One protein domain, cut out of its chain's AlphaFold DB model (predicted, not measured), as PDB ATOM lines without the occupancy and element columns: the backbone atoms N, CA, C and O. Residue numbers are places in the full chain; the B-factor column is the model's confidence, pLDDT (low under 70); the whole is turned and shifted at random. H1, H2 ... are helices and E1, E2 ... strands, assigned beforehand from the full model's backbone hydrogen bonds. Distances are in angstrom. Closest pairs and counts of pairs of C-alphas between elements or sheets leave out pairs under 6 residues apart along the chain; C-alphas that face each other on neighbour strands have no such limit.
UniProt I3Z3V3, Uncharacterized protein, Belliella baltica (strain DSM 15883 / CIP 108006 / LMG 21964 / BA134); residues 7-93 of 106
ATOM      1  N   SER A   7     200.393 203.105 154.733       93.88
ATOM      2  CA  SER A   7     201.778 203.554 154.790       93.88
ATOM      3  C   SER A   7     201.843 205.070 154.707       93.88
ATOM      4  O   SER A   7     201.284 205.692 153.807       93.88
ATOM      5  N   THR A   8     202.629 205.669 155.592       96.31
ATOM      6  CA  THR A   8     202.926 207.100 155.546       96.31
ATOM      7  C   THR A   8     204.040 207.345 154.537       96.31
ATOM      8  O   THR A   8     205.153 206.858 154.730       96.31
ATOM      9  N   ILE A   9     203.763 208.074 153.457       95.38
ATOM     10  CA  ILE A   9     204.782 208.546 152.515       95.38
ATOM     11  C   ILE A   9     205.378 209.844 153.049       95.38
ATOM     12  O   ILE A   9     204.657 210.798 153.332       95.38
ATOM     13  N   THR A  10     206.708 209.893 153.129       97.31
ATOM     14  CA  THR A  10     207.454 211.112 153.459       97.31
ATOM     15  C   THR A  10     208.097 211.695 152.209       97.31
ATOM     16  O   THR A  10     208.936 211.061 151.571       97.31
ATOM     17  N   CYS A  11     207.753 212.932 151.862       97.00
ATOM     18  CA  CYS A  11     208.367 213.628 150.743       97.00
ATOM     19  C   CYS A  11     209.809 214.047 151.086       97.00
ATOM     20  O   CYS A  11     210.001 214.866 151.985       97.00
ATOM     21  N   PRO A  12     210.835 213.578 150.349       96.25
ATOM     22  CA  PRO A  12     212.229 213.937 150.614       96.25
ATOM     23  C   PRO A  12     212.564 215.391 150.247       96.25
ATOM     24  O   PRO A  12     213.618 215.878 150.634       96.25
ATOM     25  N   ASN A  13     211.700 216.069 149.483       95.81
ATOM     26  CA  ASN A  13     211.927 217.443 149.034       95.81
ATOM     27  C   ASN A  13     211.483 218.477 150.083       95.81
ATOM     28  O   ASN A  13     212.201 219.429 150.361       95.81
ATOM     29  N   CYS A  14     210.302 218.286 150.681       96.50
ATOM     30  CA  CYS A  14     209.712 219.255 151.614       96.50
ATOM     31  C   CYS A  14     209.448 218.706 153.024       96.50
ATOM     32  O   CYS A  14     208.993 219.451 153.884       96.50
ATOM     33  N   GLY A  15     209.682 217.412 153.270       96.38
ATOM     34  CA  GLY A  15     209.430 216.766 154.563       96.38
ATOM     35  C   GLY A  15     207.953 216.505 154.880       96.38
ATOM     36  O   GLY A  15     207.649 215.994 155.955       96.38
ATOM     37  N   HIS A  16     207.029 216.831 153.968       97.38
ATOM     38  CA  HIS A  16     205.606 216.552 154.153       97.38
ATOM     39  C   HIS A  16     205.355 215.046 154.273       97.38
ATOM     40  O   HIS A  16     205.910 214.260 153.504       97.38
ATOM     41  N   GLN A  17     204.507 214.666 155.222       97.00
ATOM     42  CA  GLN A  17     204.126 213.287 155.485       97.00
ATOM     43  C   GLN A  17     202.633 213.134 155.259       97.00
ATOM     44  O   GLN A  17     201.853 213.935 155.774       97.00
ATOM     45  N   LYS A  18     202.252 212.093 154.525       95.56
ATOM     46  CA  LYS A  18     200.852 211.770 154.286       95.56
ATOM     47  C   LYS A  18     200.620 210.276 154.414       95.56
ATOM     48  O   LYS A  18     201.387 209.481 153.874       95.56
ATOM     49  N   GLU A  19     199.587 209.907 155.158       96.44
ATOM     50  CA  GLU A  19     199.120 208.529 155.226       96.44
ATOM     51  C   GLU A  19     198.326 208.194 153.967       96.44
ATOM     52  O   GLU A  19     197.399 208.907 153.589       96.44
ATOM     53  N   GLU A  20     198.741 207.125 153.298       93.44
ATOM     54  CA  GLU A  20     198.170 206.665 152.042       93.44
ATOM     55  C   GLU A  20     197.881 205.169 152.143       93.44
ATOM     56  O   GLU A  20     198.655 204.399 152.722       93.44
ATOM     57  N   THR A  21     196.783 204.743 151.528       91.00
ATOM     58  CA  THR A  21     196.477 203.318 151.383       91.00
ATOM     59  C   THR A  21     197.167 202.783 150.133       91.00
ATOM     60  O   THR A  21     196.860 203.196 149.016       91.00
ATOM     61  N   MET A  22     198.113 201.862 150.312       88.69
ATOM     62  CA  MET A  22     198.810 201.199 149.215       88.69
ATOM     63  C   MET A  22     197.834 200.367 148.373       88.69
ATOM     64  O   MET A  22     197.067 199.580 148.933       88.69
ATOM     65  N   PRO A  23     197.897 200.458 147.034       82.56
ATOM     66  CA  PRO A  23     197.177 199.533 146.173       82.56
ATOM     67  C   PRO A  23     197.678 198.100 146.399       82.56
ATOM     68  O   PRO A  23     198.882 197.851 146.497       82.56
ATOM     69  N   ASN A  24     196.746 197.151 146.492       73.69
ATOM     70  CA  ASN A  24     197.058 195.736 146.716       73.69
ATOM     71  C   ASN A  24     197.472 195.007 145.426       73.69
ATOM     72  O   ASN A  24     198.125 193.969 145.481       73.69
ATOM     73  N   ASP A  25     197.119 195.562 144.269       66.62
ATOM     74  CA  ASP A  25     197.201 194.921 142.963       66.62
ATOM     75  C   ASP A  25     198.268 195.534 142.039       66.62
ATOM     76  O   ASP A  25     198.456 195.048 140.921       66.62
ATOM     77  N   ALA A  26     198.975 196.584 142.473       66.75
ATOM     78  CA  ALA A  26     199.977 197.269 141.655       66.75
ATOM     79  C   ALA A  26     201.070 197.976 142.477       66.75
ATOM     80  O   ALA A  26     200.868 198.388 143.615       66.75
ATOM     81  N   CYS A  27     202.248 198.165 141.873       78.38
ATOM     82  CA  CYS A  27     203.352 198.920 142.472       78.38
ATOM     83  C   CYS A  27     203.299 200.400 142.070       78.38
ATOM     84  O   CYS A  27     203.668 200.731 140.952       78.38
ATOM     85  N   GLN A  28     202.969 201.319 142.982       84.62
ATOM     86  CA  GLN A  28     202.976 202.759 142.674       84.62
ATOM     87  C   GLN A  28     204.394 203.281 142.359       84.62
ATOM     88  O   GLN A  28     205.227 203.448 143.253       84.62
ATOM     89  N   TYR A  29     204.689 203.549 141.085       87.56
ATOM     90  CA  TYR A  29     206.018 204.020 140.674       87.56
ATOM     91  C   TYR A  29     206.189 205.543 140.767       87.56
ATOM     92  O   TYR A  29     207.277 206.027 141.066       87.56
ATOM     93  N   PHE A  30     205.124 206.303 140.529       91.00
ATOM     94  CA  PHE A  30     205.143 207.761 140.607       91.00
ATOM     95  C   PHE A  30     204.216 208.223 141.719       91.00
ATOM     96  O   PHE A  30     203.101 207.727 141.823       91.00
ATOM     97  N   TYR A  31     204.646 209.178 142.531       93.00
ATOM     98  CA  TYR A  31     203.782 209.800 143.532       93.00
ATOM     99  C   TYR A  31     203.973 211.302 143.489       93.00
ATOM    100  O   TYR A  31     205.104 211.774 143.576       93.00
ATOM    101  N   GLU A  32     202.887 212.045 143.345       95.31
ATOM    102  CA  GLU A  32     202.920 213.495 143.449       95.31
ATOM    103  C   GLU A  32     202.713 213.895 144.907       95.31
ATOM    104  O   GLU A  32     201.723 213.525 145.533       95.31
ATOM    105  N   CYS A  33     203.663 214.639 145.464       95.62
ATOM    106  CA  CYS A  33     203.510 215.175 146.808       95.62
ATOM    107  C   CYS A  33     202.446 216.277 146.826       95.62
ATOM    108  O   CYS A  33     202.636 217.305 146.189       95.62
ATOM    109  N   GLU A  34     201.405 216.139 147.643       94.50
ATOM    110  CA  GLU A  34     200.310 217.125 147.708       94.50
ATOM    111  C   GLU A  34     200.715 218.505 148.240       94.50
ATOM    112  O   GLU A  34     200.019 219.484 148.005       94.50
ATOM    113  N   ASN A  35     201.841 218.602 148.951       96.75
ATOM    114  CA  ASN A  35     202.307 219.871 149.511       96.75
ATOM    115  C   ASN A  35     203.199 220.673 148.549       96.75
ATOM    116  O   ASN A  35     203.153 221.896 148.528       96.75
ATOM    117  N   CYS A  36     204.064 219.999 147.787       96.88
ATOM    118  CA  CYS A  36     205.039 220.671 146.914       96.88
ATOM    119  C   CYS A  36     204.897 220.310 145.433       96.88
ATOM    120  O   CYS A  36     205.703 220.763 144.626       96.88
ATOM    121  N   HIS A  37     203.926 219.464 145.089       95.50
ATOM    122  CA  HIS A  37     203.627 218.973 143.739       95.50
ATOM    123  C   HIS A  37     204.801 218.297 143.018       95.50
ATOM    124  O   HIS A  37     204.775 218.050 141.814       95.50
ATOM    125  N   GLN A  38     205.861 217.950 143.753       95.94
ATOM    126  CA  GLN A  38     206.986 217.220 143.198       95.94
ATOM    127  C   GLN A  38     206.575 215.771 142.941       95.94
ATOM    128  O   GLN A  38     206.155 215.061 143.859       95.94
ATOM    129  N   VAL A  39     206.793 215.309 141.710       95.31
ATOM    130  CA  VAL A  39     206.671 213.892 141.365       95.31
ATOM    131  C   VAL A  39     207.911 213.149 141.858       95.31
ATOM    132  O   VAL A  39     209.032 213.396 141.402       95.31
ATOM    133  N   LEU A  40     207.698 212.238 142.800       94.06
ATOM    134  CA  LEU A  40     208.683 211.324 143.356       94.06
ATOM    135  C   LEU A  40     208.763 210.053 142.508       94.06
ATOM    136  O   LEU A  40     207.755 209.552 142.007       94.06
ATOM    137  N   LYS A  41     209.978 209.519 142.392       93.25
ATOM    138  CA  LYS A  41     210.281 208.216 141.788       93.25
ATOM    139  C   LYS A  41     211.044 207.388 142.816       93.25
ATOM    140  O   LYS A  41     211.812 207.986 143.569       93.25
ATOM    141  N   PRO A  42     210.881 206.058 142.865       92.06
ATOM    142  CA  PRO A  42     211.648 205.226 143.780       92.06
ATOM    143  C   PRO A  42     213.154 205.389 143.574       92.06
ATOM    144  O   PRO A  42     213.631 205.679 142.472       92.06
ATOM    145  N   LYS A  43     213.895 205.168 144.658       90.12
ATOM    146  CA  LYS A  43     215.355 205.116 144.659       90.12
ATOM    147  C   LYS A  43     215.835 203.911 143.856       90.12
ATOM    148  O   LYS A  43     215.121 202.925 143.668       90.12
ATOM    149  N   GLU A  44     217.072 203.990 143.378       87.12
ATOM    150  CA  GLU A  44     217.678 202.872 142.664       87.12
ATOM    151  C   GLU A  44     217.746 201.629 143.567       87.12
ATOM    152  O   GLU A  44     218.255 201.688 144.682       87.12
ATOM    153  N   GLY A  45     217.209 200.510 143.071       83.31
ATOM    154  CA  GLY A  45     217.102 199.245 143.809       83.31
ATOM    155  C   GLY A  45     215.716 198.970 144.402       83.31
ATOM    156  O   GLY A  45     215.374 197.801 144.596       83.31
ATOM    157  N   ASP A  46     214.883 199.995 144.588       86.94
ATOM    158  CA  ASP A  46     213.534 199.853 145.141       86.94
ATOM    159  C   ASP A  46     212.473 199.668 144.053       86.94
ATOM    160  O   ASP A  46     212.584 200.178 142.938       86.94
ATOM    161  N   CYS A  47     211.402 198.943 144.381       83.50
ATOM    162  CA  CYS A  47     210.344 198.622 143.422       83.50
ATOM    163  C   CYS A  47     209.256 199.690 143.264       83.50
ATOM    164  O   CYS A  47     208.587 199.712 142.233       83.50
ATOM    165  N   CYS A  48     209.028 200.538 144.270       88.69
ATOM    166  CA  CYS A  48     207.955 201.534 144.275       88.69
ATOM    167  C   CYS A  48     208.239 202.655 145.284       88.69
ATOM    168  O   CYS A  48     209.102 202.516 146.154       88.69
ATOM    169  N   VAL A  49     207.491 203.756 145.194       93.00
ATOM    170  CA  VAL A  49     207.660 204.933 146.068       93.00
ATOM    171  C   VAL A  49     207.508 204.605 147.555       93.00
ATOM    172  O   VAL A  49     208.235 205.162 148.372       93.00
ATOM    173  N   TYR A  50     206.637 203.655 147.907       92.62
ATOM    174  CA  TYR A  50     206.440 203.211 149.289       92.62
ATOM    175  C   TYR A  50     207.664 202.481 149.850       92.62
ATOM    176  O   TYR A  50     208.004 202.660 151.010       92.62
ATOM    177  N   CYS A  51     208.388 201.715 149.033       90.69
ATOM    178  CA  CYS A  51     209.622 201.070 149.498       90.69
ATOM    179  C   CYS A  51     210.751 202.080 149.730       90.69
ATOM    180  O   CYS A  51     211.581 201.878 150.608       90.69
ATOM    181  N   SER A  52     210.761 203.179 148.972       93.19
ATOM    182  CA  SER A  52     211.800 204.207 149.080       93.19
ATOM    183  C   SER A  52     211.539 205.271 150.142       93.19
ATOM    184  O   SER A  52     212.497 205.827 150.695       93.19
ATOM    185  N   TYR A  53     210.265 205.608 150.355       95.12
ATOM    186  CA  TYR A  53     209.821 206.776 151.123       95.12
ATOM    187  C   TYR A  53     208.657 206.487 152.082       95.12
ATOM    188  O   TYR A  53     208.217 207.395 152.787       95.12
ATOM    189  N   GLY A  54     208.124 205.265 152.077       94.00
ATOM    190  CA  GLY A  54     207.029 204.833 152.937       94.00
ATOM    191  C   GLY A  54     207.509 204.246 154.263       94.00
ATOM    192  O   GLY A  54     208.652 203.807 154.397       94.00
ATOM    193  N   THR A  55     206.617 204.210 155.252       94.62
ATOM    194  CA  THR A  55     206.866 203.560 156.547       94.62
ATOM    195  C   THR A  55     206.666 202.046 156.509       94.62
ATOM    196  O   THR A  55     207.230 201.336 157.346       94.62
ATOM    197  N   LYS A  56     205.882 201.529 155.552       92.50
ATOM    198  CA  LYS A  56     205.673 200.093 155.329       92.50
ATOM    199  C   LYS A  56     206.142 199.690 153.932       92.50
ATOM    200  O   LYS A  56     206.011 200.441 152.971       92.50
ATOM    201  N   ALA A  57     206.694 198.480 153.830       87.75
ATOM    202  CA  ALA A  57     207.100 197.903 152.551       87.75
ATOM    203  C   ALA A  57     205.877 197.589 151.676       87.75
ATOM    204  O   ALA A  57     204.779 197.406 152.191       87.75
ATOM    205  N   CYS A  58     206.055 197.472 150.360       87.94
ATOM    206  CA  CYS A  58     204.944 197.145 149.467       87.94
ATOM    207  C   CYS A  58     204.376 195.732 149.726       87.94
ATOM    208  O   CYS A  58     205.117 194.860 150.201       87.94
ATOM    209  N   PRO A  59     203.100 195.470 149.369       86.50
ATOM    210  CA  PRO A  59     202.448 194.181 149.614       86.50
ATOM    211  C   PRO A  59     203.262 192.955 149.161       86.50
ATOM    212  O   PRO A  59     203.481 192.076 149.995       86.50
ATOM    213  N   PRO A  60     203.867 192.926 147.951       82.12
ATOM    214  CA  PRO A  60     204.664 191.776 147.521       82.12
ATOM    215  C   PRO A  60     205.839 191.453 148.455       82.12
ATOM    216  O   PRO A  60     206.151 190.285 148.681       82.12
ATOM    217  N   ILE A  61     206.493 192.471 149.026       84.56
ATOM    218  CA  ILE A  61     207.605 192.272 149.966       84.56
ATOM    219  C   ILE A  61     207.086 191.749 151.309       84.56
ATOM    220  O   ILE A  61     207.726 190.873 151.892       84.56
ATOM    221  N   GLN A  62     205.935 192.243 151.779       87.50
ATOM    222  CA  GLN A  62     205.294 191.756 153.008       87.50
ATOM    223  C   GLN A  62     204.873 190.282 152.888       87.50
ATOM    224  O   GLN A  62     205.034 189.516 153.833       87.50
ATOM    225  N   GLU A  63     204.411 189.866 151.707       85.12
ATOM    226  CA  GLU A  63     204.055 188.478 151.378       85.12
ATOM    227  C   GLU A  63     205.274 187.553 151.188       85.12
ATOM    228  O   GLU A  63     205.125 186.360 150.933       85.12
ATOM    229  N   GLY A  64     206.500 188.084 151.282       77.94
ATOM    230  CA  GLY A  64     207.739 187.329 151.071       77.94
ATOM    231  C   GLY A  64     208.137 187.161 149.600       77.94
ATOM    232  O   GLY A  64     209.181 186.577 149.301       77.94
ATOM    233  N   SER A  65     207.371 187.730 148.669       67.75
ATOM    234  CA  SER A  65     207.698 187.790 147.245       67.75
ATOM    235  C   SER A  65     208.642 188.965 146.973       67.75
ATOM    236  O   SER A  65     208.227 190.060 146.596       67.75
ATOM    237  N   LYS A  66     209.951 188.751 147.160       57.78
ATOM    238  CA  LYS A  66     210.980 189.773 146.890       57.78
ATOM    239  C   LYS A  66     211.011 190.152 145.404       57.78
ATOM    240  O   LYS A  66     211.724 189.541 144.610       57.78
ATOM    241  N   LYS A  67     210.281 191.201 145.028       57.81
ATOM    242  CA  LYS A  67     210.435 191.884 143.740       57.81
ATOM    243  C   LYS A  67     211.362 193.082 143.935       57.81
ATOM    244  O   LYS A  67     210.908 194.203 144.112       57.81
ATOM    245  N   THR A  68     212.674 192.862 143.926       52.16
ATOM    246  CA  THR A  68     213.616 193.969 143.687       52.16
ATOM    247  C   THR A  68     213.306 194.551 142.305       52.16
ATOM    248  O   THR A  68     212.966 193.784 141.398       52.16
ATOM    249  N   ALA A  69     213.424 195.867 142.105       54.91
ATOM    250  CA  ALA A  69     213.430 196.440 140.758       54.91
ATOM    251  C   ALA A  69     214.697 195.974 140.029       54.91
ATOM    252  O   ALA A  69     215.705 196.674 139.960       54.91
ATOM    253  N   VAL A  70     214.699 194.737 139.537       44.38
ATOM    254  CA  VAL A  70     215.844 194.209 138.809       44.38
ATOM    255  C   VAL A  70     215.838 194.874 137.438       44.38
ATOM    256  O   VAL A  70     214.958 194.604 136.621       44.38
ATOM    257  N   LYS A  71     216.855 195.701 137.162       42.12
ATOM    258  CA  LYS A  71     217.300 196.024 135.799       42.12
ATOM    259  C   LYS A  71     217.686 194.713 135.092       42.12
ATOM    260  O   LYS A  71     218.862 194.403 134.942       42.12
ATOM    261  N   ARG A  72     216.726 193.889 134.668       38.91
ATOM    262  CA  ARG A  72     216.999 192.816 133.704       38.91
ATOM    263  C   ARG A  72     216.861 193.423 132.315       38.91
ATOM    264  O   ARG A  72     215.759 193.606 131.822       38.91
ATOM    265  N   GLN A  73     218.009 193.747 131.719       38.31
ATOM    266  CA  GLN A  73     218.156 193.972 130.275       38.31
ATOM    267  C   GLN A  73     217.322 195.129 129.692       38.31
ATOM    268  O   GLN A  73     216.668 194.966 128.670       38.31
ATOM    269  N   GLY A  74     217.343 196.312 130.317       42.81
ATOM    270  CA  GLY A  74     216.891 197.549 129.658       42.81
ATOM    271  C   GLY A  74     215.406 197.632 129.272       42.81
ATOM    272  O   GLY A  74     215.022 198.584 128.602       42.81
ATOM    273  N   LEU A  75     214.563 196.693 129.706       40.28
ATOM    274  CA  LEU A  75     213.123 196.723 129.478       40.28
ATOM    275  C   LEU A  75     212.410 196.933 130.814       40.28
ATOM    276  O   LEU A  75     212.396 196.051 131.673       40.28
ATOM    277  N   TRP A  76     211.772 198.090 130.976       44.44
ATOM    278  CA  TRP A  76     210.649 198.218 131.900       44.44
ATOM    279  C   TRP A  76     209.598 197.208 131.446       44.44
ATOM    280  O   TRP A  76     208.927 197.451 130.448       44.44
ATOM    281  N   ARG A  77     209.496 196.041 132.097       40.69
ATOM    282  CA  ARG A  77     208.429 195.081 131.790       40.69
ATOM    283  C   ARG A  77     207.085 195.769 132.085       40.69
ATOM    284  O   ARG A  77     206.813 196.045 133.252       40.69
ATOM    285  N   PRO A  78     206.244 196.058 131.073       44.50
ATOM    286  CA  PRO A  78     205.028 196.859 131.254       44.50
ATOM    287  C   PRO A  78     203.891 196.125 131.981       44.50
ATOM    288  O   PRO A  78     202.841 196.716 132.223       44.50
ATOM    289  N   SER A  79     204.077 194.845 132.323       46.38
ATOM    290  CA  SER A  79     203.039 193.962 132.863       46.38
ATOM    291  C   SER A  79     202.675 194.194 134.334       46.38
ATOM    292  O   SER A  79     201.700 193.607 134.783       46.38
ATOM    293  N   ASP A  80     203.397 195.040 135.077       51.69
ATOM    294  CA  ASP A  80     203.164 195.214 136.523       51.69
ATOM    295  C   ASP A  80     202.750 196.648 136.935       51.69
ATOM    296  O   ASP A  80     202.525 196.880 138.120       51.69
ATOM    297  N   CYS A  81     202.621 197.621 136.012       45.47
ATOM    298  CA  CYS A  81     202.111 198.954 136.402       45.47
ATOM    299  C   CYS A  81     201.545 199.882 135.300       45.47
ATOM    300  O   CYS A  81     200.808 200.806 135.631       45.47
ATOM    301  N   PHE A  82     201.858 199.713 134.006       43.91
ATOM    302  CA  PHE A  82     201.655 200.812 133.032       43.91
ATOM    303  C   PHE A  82     200.322 200.786 132.250       43.91
ATOM    304  O   PHE A  82     199.880 201.816 131.749       43.91
ATOM    305  N   LEU A  83     199.639 199.640 132.145       45.53
ATOM    306  CA  LEU A  83     198.446 199.514 131.287       45.53
ATOM    307  C   LEU A  83     197.127 199.973 131.929       45.53
ATOM    308  O   LEU A  83     196.169 200.228 131.201       45.53
ATOM    309  N   LYS A  84     197.054 200.123 133.259       44.94
ATOM    310  CA  LYS A  84     195.813 200.586 133.908       44.94
ATOM    311  C   LYS A  84     195.588 202.092 133.749       44.94
ATOM    312  O   LYS A  84     194.457 202.500 133.525       44.94
ATOM    313  N   THR A  85     196.636 202.916 133.769       44.78
ATOM    314  CA  THR A  85     196.487 204.381 133.672       44.78
ATOM    315  C   THR A  85     196.005 204.840 132.293       44.78
ATOM    316  O   THR A  85     195.193 205.754 132.211       44.78
ATOM    317  N   VAL A  86     196.442 204.189 131.207       45.56
ATOM    318  CA  VAL A  86     196.018 204.557 129.842       45.56
ATOM    319  C   VAL A  86     194.587 204.091 129.547       45.56
ATOM    320  O   VAL A  86     193.848 204.808 128.883       45.56
ATOM    321  N   LEU A  87     194.154 202.937 130.071       48.28
ATOM    322  CA  LEU A  87     192.779 202.460 129.870       48.28
ATOM    323  C   LEU A  87     191.748 203.314 130.617       48.28
ATOM    324  O   LEU A  87     190.739 203.663 130.019       48.28
ATOM    325  N   VAL A  88     192.017 203.735 131.859       46.41
ATOM    326  CA  VAL A  88     191.108 204.648 132.584       46.41
ATOM    327  C   VAL A  88     190.986 205.990 131.845       46.41
ATOM    328  O   VAL A  88     189.881 206.464 131.615       46.41
ATOM    329  N   TYR A  89     192.096 206.540 131.336       50.03
ATOM    330  CA  TYR A  89     192.072 207.791 130.563       50.03
ATOM    331  C   TYR A  89     191.343 207.687 129.208       50.03
ATOM    332  O   TYR A  89     190.799 208.678 128.727       50.03
ATOM    333  N   ILE A  90     191.332 206.509 128.571       51.28
ATOM    334  CA  ILE A  90     190.628 206.298 127.294       51.28
ATOM    335  C   ILE A  90     189.142 205.967 127.519       51.28
ATOM    336  O   ILE A  90     188.311 206.357 126.698       51.28
ATOM    337  N   GLN A  91     188.774 205.304 128.621       51.41
ATOM    338  CA  GLN A  91     187.375 204.962 128.908       51.41
ATOM    339  C   GLN A  91     186.518 206.187 129.285       51.41
ATOM    340  O   GLN A  91     185.352 206.232 128.900       51.41
ATOM    341  N   ASP A  92     187.087 207.200 129.951       48.72
ATOM    342  CA  ASP A  92     186.365 208.430 130.329       48.72
ATOM    343  C   ASP A  92     186.215 209.451 129.177       48.72
ATOM    344  O   ASP A  92     185.362 210.336 129.232       48.72
ATOM    345  N   MET A  93     186.986 209.312 128.089       49.25
ATOM    346  CA  MET A  93     186.870 210.140 126.871       49.25
ATOM    347  C   MET A  93     185.859 209.593 125.847       49.25
ATOM    348  O   MET A  93     185.538 210.267 124.867       49.25
TER     349      MET A  93
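What this domain is: This is residues 7 to 93 of the 106 residues of an uncharacterized protein of Belliella baltica (strain DSM 15883 / CIP 108006 / LMG 21964 / BA134) (UniProt I3Z3V3). There is little regular structure: the small hairpin of E1 and E2 and the short helices H1 and H2 sit in a body made largely of loops, from which residues 72 to 78 and residues 85 to 93, of which 85 to 91 belong to H3, stick out. The printed part has 87 residues, with two antiparallel strands and then three helices; the class is mixed, with only 27 residues in named elements. The whole is compact, radius of gyration of the C-alphas 13.7 A, spanning 38 by 32 by 24 A.

How they stand to each other: E1, residues 7 to 10, and E2, residues 17 to 21, are antiparallel at 149 degrees and form a hairpin; N 9 and O 18, 2.8 A apart, are within hydrogen-bond range. The closest C-alphas of E1 and H1, residues 49 to 53, are those of Thr 10 and Tyr 53, 5.5 A apart. H2, residues 59 to 62, and H3, residues 83 to 91, are apart from both strands. Every O i to N i+4 pair is within hydrogen-bond range in H1, 4 of 5 in H3; H2 is too short for one.

Where its parts are: E1 begins at C-alpha 7 (201.778, 203.554, 154.790). E2 measures 13.2 A from first to last C-alpha, and H3 12.6 A, ending at C-alpha 91 (187.375, 204.962, 128.908).

The domain as a whole: The C-alphas farthest apart are those of Gly 64 and Met 93, 39.3 A. The printed part has no cut; the links E2 to H1 and H2 to H3 are long. pLDDT is under 70 at residues 25 to 26 and 65 to 93.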